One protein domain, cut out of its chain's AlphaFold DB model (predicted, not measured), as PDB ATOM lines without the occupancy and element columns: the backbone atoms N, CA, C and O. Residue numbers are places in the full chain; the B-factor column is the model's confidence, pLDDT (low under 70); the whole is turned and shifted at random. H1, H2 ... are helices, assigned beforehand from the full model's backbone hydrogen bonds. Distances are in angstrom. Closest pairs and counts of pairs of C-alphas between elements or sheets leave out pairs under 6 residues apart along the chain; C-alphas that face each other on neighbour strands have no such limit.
ATOM      1  N   THR A  12     156.062  86.858 192.387       46.31
ATOM      2  CA  THR A  12     156.192  87.872 193.442       46.31
ATOM      3  C   THR A  12     155.078  87.826 194.490       46.31
ATOM      4  O   THR A  12     155.301  88.278 195.613       46.31
ATOM      5  N   ASP A  13     153.929  87.218 194.181       51.47
ATOM      6  CA  ASP A  13     152.804  87.090 195.117       51.47
ATOM      7  C   ASP A  13     153.014  85.946 196.133       51.47
ATOM      8  O   ASP A  13     152.421  85.930 197.208       51.47
ATOM      9  N   ARG A  14     153.924  85.003 195.838       52.09
ATOM     10  CA  ARG A  14     154.215  83.826 196.684       52.09
ATOM     11  C   ARG A  14     155.210  84.081 197.817       52.09
ATOM     12  O   ARG A  14     155.420  83.209 198.645       52.09
ATOM     13  N   PHE A  15     155.824  85.259 197.883       61.59
ATOM     14  CA  PHE A  15     156.830  85.572 198.908       61.59
ATOM     15  C   PHE A  15     156.536  86.886 199.640       61.59
ATOM     16  O   PHE A  15     157.455  87.569 200.092       61.59
ATOM     17  N   ASN A  16     155.257  87.252 199.744       76.19
ATOM     18  CA  ASN A  16     154.810  88.369 200.572       76.19
ATOM     19  C   ASN A  16     154.511  87.907 202.019       76.19
ATOM     20  O   ASN A  16     154.421  86.710 202.310       76.19
ATOM     21  N   ASP A  17     154.378  88.861 202.945       83.06
ATOM     22  CA  ASP A  17     154.155  88.569 204.370       83.06
ATOM     23  C   ASP A  17     152.853  87.785 204.612       83.06
ATOM     24  O   ASP A  17     152.789  86.948 205.512       83.06
ATOM     25  N   GLU A  18     151.823  88.017 203.795       86.38
ATOM     26  CA  GLU A  18     150.525  87.342 203.892       86.38
ATOM     27  C   GLU A  18     150.625  85.861 203.509       86.38
ATOM     28  O   GLU A  18     150.115  84.992 204.223       86.38
ATOM     29  N   HIS A  19     151.359  85.552 202.438       87.38
ATOM     30  CA  HIS A  19     151.661  84.182 202.055       87.38
ATOM     31  C   HIS A  19     152.438  83.477 203.166       87.38
ATOM     32  O   HIS A  19     152.021  82.409 203.609       87.38
ATOM     33  N   ALA A  20     153.499  84.098 203.692       89.44
ATOM     34  CA  ALA A  20     154.287  83.508 204.773       89.44
ATOM     35  C   ALA A  20     153.430  83.210 206.013       89.44
ATOM     36  O   ALA A  20     153.543  82.127 206.587       89.44
ATOM     37  N   ARG A  21     152.528  84.122 206.399       93.69
ATOM     38  CA  ARG A  21     151.586  83.893 207.507       93.69
ATOM     39  C   ARG A  21     150.627  82.745 207.211       93.69
ATOM     40  O   ARG A  21     150.483  81.862 208.049       93.69
ATOM     41  N   SER A  22     149.986  82.736 206.041       93.50
ATOM     42  CA  SER A  22     149.039  81.673 205.668       93.50
ATOM     43  C   SER A  22     149.694  80.295 205.563       93.50
ATOM     44  O   SER A  22     149.073  79.286 205.893       93.50
ATOM     45  N   PHE A  23     150.959  80.256 205.148       92.25
ATOM     46  CA  PHE A  23     151.728  79.033 204.995       92.25
ATOM     47  C   PHE A  23     152.329  78.533 206.316       92.25
ATOM     48  O   PHE A  23     152.367  77.329 206.553       92.25
ATOM     49  N   LEU A  24     152.806  79.414 207.196       95.44
ATOM     50  CA  LEU A  24     153.557  78.995 208.385       95.44
ATOM     51  C   LEU A  24     152.765  79.023 209.692       95.44
ATOM     52  O   LEU A  24     153.234  78.433 210.659       95.44
ATOM     53  N   LEU A  25     151.610  79.684 209.769       96.81
ATOM     54  CA  LEU A  25     150.842  79.808 211.015       96.81
ATOM     55  C   LEU A  25     149.616  78.891 211.038       96.81
ATOM     56  O   LEU A  25     148.974  78.670 210.015       96.81
ATOM     57  N   VAL A  26     149.251  78.402 212.229       97.50
ATOM     58  CA  VAL A  26     148.012  77.625 212.439       97.50
ATOM     59  C   VAL A  26     146.766  78.497 212.226       97.50
ATOM     60  O   VAL A  26     145.859  78.127 211.489       97.50
ATOM     61  N   ASP A  27     146.736  79.673 212.854       96.81
ATOM     62  CA  ASP A  27     145.769  80.751 212.609       96.81
ATOM     63  C   ASP A  27     146.506  82.020 212.140       96.81
ATOM     64  O   ASP A  27     147.082  82.733 212.966       96.81
ATOM     65  N   PRO A  28     146.505  82.343 210.838       95.56
ATOM     66  CA  PRO A  28     147.194  83.525 210.310       95.56
ATOM     67  C   PRO A  28     146.666  84.863 210.851       95.56
ATOM     68  O   PRO A  28     147.361  85.882 210.778       95.56
ATOM     69  N   SER A  29     145.441  84.879 211.391       93.44
ATOM     70  CA  SER A  29     144.766  86.079 211.891       93.44
ATOM     71  C   SER A  29     145.042  86.377 213.369       93.44
ATOM     72  O   SER A  29     144.646  87.439 213.861       93.44
ATOM     73  N   SER A  30     145.682  85.445 214.078       96.19
ATOM     74  CA  SER A  30     146.004  85.572 215.496       96.19
ATOM     75  C   SER A  30     147.438  86.048 215.694       96.19
ATOM     76  O   SER A  30     148.378  85.461 215.158       96.19
ATOM     77  N   ALA A  31     147.617  87.064 216.540       96.94
ATOM     78  CA  ALA A  31     148.941  87.520 216.963       96.94
ATOM     79  C   ALA A  31     149.710  86.455 217.769       96.94
ATOM     80  O   ALA A  31     150.934  86.509 217.847       96.94
ATOM     81  N   TYR A  32     148.991  85.489 218.350       97.88
ATOM     82  CA  TYR A  32     149.512  84.446 219.240       97.88
ATOM     83  C   TYR A  32     149.558  83.071 218.576       97.88
ATOM     84  O   TYR A  32     149.627  82.050 219.259       97.88
ATOM     85  N   SER A  33     149.474  83.019 217.251       97.00
ATOM     86  CA  SER A  33     149.461  81.765 216.507       97.00
ATOM     87  C   SER A  33     150.787  81.019 216.634       97.00
ATOM     88  O   SER A  33     151.853  81.624 216.531       97.00
ATOM     89  N   ASP A  34     150.731  79.716 216.902       96.81
ATOM     90  CA  ASP A  34     151.916  78.858 216.865       96.81
ATOM     91  C   ASP A  34     152.269  78.515 215.398       96.81
ATOM     92  O   ASP A  34     151.421  78.585 214.499       96.81
ATOM     93  N   LEU A  35     153.537  78.159 215.152       95.94
ATOM     94  CA  LEU A  35     153.974  77.695 213.835       95.94
ATOM     95  C   LEU A  35     153.323  76.347 213.508       95.94
ATOM     96  O   LEU A  35     153.215  75.461 214.358       95.94
ATOM     97  N   ARG A  36     152.909  76.187 212.255       95.06
ATOM     98  CA  ARG A  36     152.431  74.925 211.705       95.06
ATOM     99  C   ARG A  36     153.612  73.970 211.531       95.06
ATOM    100  O   ARG A  36     154.651  74.356 211.006       95.06
ATOM    101  N   VAL A  37     153.425  72.711 211.923       92.75
ATOM    102  CA  VAL A  37     154.356  71.633 211.572       92.75
ATOM    103  C   VAL A  37     154.101  71.266 210.114       92.75
ATOM    104  O   VAL A  37     152.980  70.899 209.764       92.75
ATOM    105  N   ILE A  38     155.118  71.411 209.269       91.62
ATOM    106  CA  ILE A  38     155.048  71.128 207.832       91.62
ATOM    107  C   ILE A  38     155.983  69.954 207.569       91.62
ATOM    108  O   ILE A  38     157.167  70.029 207.902       91.62
ATOM    109  N   ALA A  39     155.444  68.864 207.025       90.00
ATOM    110  CA  ALA A  39     156.257  67.714 206.665       90.00
ATOM    111  C   ALA A  39     157.100  68.049 205.429       90.00
ATOM    112  O   ALA A  39     156.690  68.846 204.582       90.00
ATOM    113  N   SER A  40     158.287  67.451 205.314       87.94
ATOM    114  CA  SER A  40     159.178  67.724 204.179       87.94
ATOM    115  C   SER A  40     158.530  67.376 202.835       87.94
ATOM    116  O   SER A  40     158.818  68.025 201.840       87.94
ATOM    117  N   GLU A  41     157.621  66.401 202.827       90.06
ATOM    118  CA  GLU A  41     156.865  65.933 201.666       90.06
ATOM    119  C   GLU A  41     155.747  66.896 201.242       90.06
ATOM    120  O   GLU A  41     155.270  66.819 200.111       90.06
ATOM    121  N   ASP A  42     155.328  67.796 202.138       89.88
ATOM    122  CA  ASP A  42     154.311  68.818 201.869       89.88
ATOM    123  C   ASP A  42     154.918  70.099 201.264       89.88
ATOM    124  O   ASP A  42     154.187  71.027 200.903       89.88
ATOM    125  N   LEU A  43     156.251  70.179 201.178       90.31
ATOM    126  CA  LEU A  43     156.953  71.284 200.538       90.31
ATOM    127  C   LEU A  43     156.867  71.167 199.016       90.31
ATOM    128  O   LEU A  43     156.943  70.086 198.439       90.31
ATOM    129  N   ASP A  44     156.708  72.307 198.349       89.44
ATOM    130  CA  ASP A  44     156.732  72.335 196.891       89.44
ATOM    131  C   ASP A  44     158.168  72.279 196.336       89.44
ATOM    132  O   ASP A  44     159.167  72.385 197.055       89.44
ATOM    133  N   GLU A  45     158.274  72.122 195.017       89.38
ATOM    134  CA  GLU A  45     159.559  72.048 194.314       89.38
ATOM    135  C   GLU A  45     160.442  73.281 194.573       89.38
ATOM    136  O   GLU A  45     161.656  73.149 194.699       89.38
ATOM    137  N   SER A  46     159.848  74.471 194.728       86.31
ATOM    138  CA  SER A  46     160.604  75.708 194.953       86.31
ATOM    139  C   SER A  46     161.281  75.734 196.325       86.31
ATOM    140  O   SER A  46     162.422  76.191 196.450       86.31
ATOM    141  N   TRP A  47     160.615  75.185 197.342       89.44
ATOM    142  CA  TRP A  47     161.187  74.988 198.667       89.44
ATOM    143  C   TRP A  47     162.325  73.976 198.647       89.44
ATOM    144  O   TRP A  47     163.398  74.268 199.173       89.44
ATOM    145  N   HIS A  48     162.138  72.824 198.000       90.56
ATOM    146  CA  HIS A  48     163.203  71.829 197.864       90.56
ATOM    147  C   HIS A  48     164.435  72.395 197.154       90.56
ATOM    148  O   HIS A  48     165.558  72.200 197.619       90.56
ATOM    149  N   ASP A  49     164.232  73.168 196.090       89.88
ATOM    150  CA  ASP A  49     165.299  73.857 195.369       89.88
ATOM    151  C   ASP A  49     166.048  74.865 196.254       89.88
ATOM    152  O   ASP A  49     167.281  74.948 196.219       89.88
ATOM    153  N   ALA A  50     165.322  75.646 197.058       88.31
ATOM    154  CA  ALA A  50     165.911  76.617 197.976       88.31
ATOM    155  C   ALA A  50     166.702  75.937 199.111       88.31
ATOM    156  O   ALA A  50     167.806  76.374 199.454       88.31
ATOM    157  N   LEU A  51     166.170  74.845 199.662       90.94
ATOM    158  CA  LEU A  51     166.826  74.034 200.690       90.94
ATOM    159  C   LEU A  51     168.097  73.376 200.142       90.94
ATOM    160  O   LEU A  51     169.166  73.526 200.729       90.94
ATOM    161  N   ALA A  52     168.032  72.772 198.952       90.75
ATOM    162  CA  ALA A  52     169.184  72.151 198.301       90.75
ATOM    163  C   ALA A  52     170.316  73.155 198.024       90.75
ATOM    164  O   ALA A  52     171.490  72.845 198.228       90.75
ATOM    165  N   ARG A  53     169.986  74.384 197.601       89.94
ATOM    166  CA  ARG A  53     170.983  75.449 197.367       89.94
ATOM    167  C   ARG A  53     171.591  75.999 198.655       89.94
ATOM    168  O   ARG A  53     172.729  76.463 198.628       89.94
ATOM    169  N   SER A  54     170.832  76.005 199.750       87.38
ATOM    170  CA  SER A  54     171.308  76.479 201.054       87.38
ATOM    171  C   SER A  54     172.021  75.395 201.865       87.38
ATOM    172  O   SER A  54     172.766  75.732 202.781       87.38
ATOM    173  N   GLY A  55     171.835  74.119 201.509       91.88
ATOM    174  CA  GLY A  55     172.369  72.979 202.250       91.88
ATOM    175  C   GLY A  55     171.700  72.790 203.612       91.88
ATOM    176  O   GLY A  55     172.335  72.261 204.520       91.88
ATOM    177  N   LEU A  56     170.465  73.275 203.770       90.94
ATOM    178  CA  LEU A  56     169.692  73.174 205.006       90.94
ATOM    179  C   LEU A  56     168.677  72.038 204.915       90.94
ATOM    180  O   LEU A  56     168.043  71.846 203.874       90.94
ATOM    181  N   ASP A  57     168.475  71.354 206.036       93.19
ATOM    182  CA  ASP A  57     167.341  70.453 206.218       93.19
ATOM    183  C   ASP A  57     166.023  71.245 206.241       93.19
ATOM    184  O   ASP A  57     165.995  72.452 206.514       93.19
ATOM    185  N   ALA A  58     164.918  70.576 205.905       91.12
ATOM    186  CA  ALA A  58     163.618  71.223 205.728       91.12
ATOM    187  C   ALA A  58     163.123  71.930 206.998       91.12
ATOM    188  O   ALA A  58     162.661  73.068 206.929       91.12
ATOM    189  N   ASP A  59     163.262  71.286 208.154       91.19
ATOM    190  CA  ASP A  59     162.905  71.835 209.462       91.19
ATOM    191  C   ASP A  59     163.716  73.097 209.786       91.19
ATOM    192  O   ASP A  59     163.140  74.141 210.108       91.19
ATOM    193  N   VAL A  60     165.036  73.044 209.597       91.19
ATOM    194  CA  VAL A  60     165.940  74.179 209.821       91.19
ATOM    195  C   VAL A  60     165.633  75.324 208.855       91.19
ATOM    196  O   VAL A  60     165.587  76.488 209.254       91.19
ATOM    197  N   GLY A  61     165.400  75.024 207.576       91.94
ATOM    198  CA  GLY A  61     165.081  76.036 206.574       91.94
ATOM    199  C   GLY A  61     163.747  76.737 206.840       91.94
ATOM    200  O   GLY A  61     163.670  77.964 206.721       91.94
ATOM    201  N   ILE A  62     162.723  75.991 207.266       92.56
ATOM    202  CA  ILE A  62     161.430  76.550 207.683       92.56
ATOM    203  C   ILE A  62     161.602  77.431 208.920       92.56
ATOM    204  O   ILE A  62     161.073  78.541 208.942       92.56
ATOM    205  N   GLU A  63     162.365  76.993 209.924       92.12
ATOM    206  CA  GLU A  63     162.627  77.787 211.128       92.12
ATOM    207  C   GLU A  63     163.345  79.103 210.789       92.12
ATOM    208  O   GLU A  63     162.931  80.185 211.222       92.12
ATOM    209  N   VAL A  64     164.390  79.038 209.958       91.56
ATOM    210  CA  VAL A  64     165.138  80.214 209.495       91.56
ATOM    211  C   VAL A  64     164.231  81.169 208.721       91.56
ATOM    212  O   VAL A  64     164.292  82.386 208.935       91.56
ATOM    213  N   TYR A  65     163.365  80.645 207.850       92.19
ATOM    214  CA  TYR A  65     162.409  81.461 207.108       92.19
ATOM    215  C   TYR A  65     161.368  82.094 208.038       92.19
ATOM    216  O   TYR A  65     161.186  83.310 207.997       92.19
ATOM    217  N   ALA A  66     160.762  81.325 208.944       94.88
ATOM    218  CA  ALA A  66     159.806  81.823 209.931       94.88
ATOM    219  C   ALA A  66     160.410  82.945 210.787       94.88
ATOM    220  O   ALA A  66     159.784  83.991 210.982       94.88
ATOM    221  N   ARG A  67     161.659  82.782 211.243       94.56
ATOM    222  CA  ARG A  67     162.389  83.809 211.996       94.56
ATOM    223  C   ARG A  67     162.626  85.064 211.159       94.56
ATOM    224  O   ARG A  67     162.396  86.173 211.637       94.56
ATOM    225  N   ARG A  68     163.054  84.909 209.902       92.56
ATOM    226  CA  ARG A  68     163.280  86.032 208.978       92.56
ATOM    227  C   ARG A  68     161.996  86.800 208.680       92.56
ATOM    228  O   ARG A  68     162.040  88.022 208.579       92.56
ATOM    229  N   MET A  69     160.879  86.094 208.552       94.25
ATOM    230  CA  MET A  69     159.571  86.703 208.334       94.25
ATOM    231  C   MET A  69     158.994  87.305 209.616       94.25
ATOM    232  O   MET A  69     158.053  88.079 209.536       94.25
ATOM    233  N   GLY A  70     159.569  87.022 210.788       96.38
ATOM    234  CA  GLY A  70     159.101  87.547 212.067       96.38
ATOM    235  C   GLY A  70     157.903  86.790 212.639       96.38
ATOM    236  O   GLY A  70     157.099  87.352 213.376       96.38
TER     237      GLY A  70
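Overview. This is residues 12 to 70 of the 335 residues of an uncharacterized protein of Luteibacter sp (UniProt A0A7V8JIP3). H3 and H4 make an L, and the last turn of H4 packs beside H2, with a long loop, residues 25 to 44, leading from H2 to H3. Short H1 precedes H2. The printed part has 59 residues with four named helices, H1 to H4, and no named strand: all helix, compact, radius of gyration of the C-alphas 11.4 A, spans 32 by 24 by 19 A.

Along the chain. H1, residues 12 to 15, begins at C-alpha 12 (156.192, 87.872, 193.442). H2 is residues 17 to 24, 10.4 A; H3 is 45 to 54, 14.3 A; H4 is 58 to 69, 16.2 A, ending at C-alpha 69 (159.571, 86.703, 208.334).

Arrangement. H1 and H2 are close but not clearly touching, C-alphas 13 and 19 being closest at 7.6 A. H2 touches H4, with residues 66 to 69 of H4 alone, at a shallow tilt of 31 degrees, opposite ways; closest C-alphas are Asp 17 and Met 69, 7.0 A. H3 and H4 only just touch, only at the corner, with 3 pairs of C-alphas within 8 A, about perpendicular at 90 degrees; Leu 51 and Gly 61 have the closest C-alphas, 6.5 A. H2 and H3 are apart. In H2, H3 and H4 every O i to N i+4 pair is within hydrogen-bond range; H1 is too short for one.

Size, cuts and confidence. The C-alphas farthest apart, Ser 30 and Arg 53, are 32.5 A apart. The printed part has no cut; the link from H2 to H3 is long. Residues 12 to 15 have pLDDT under 70.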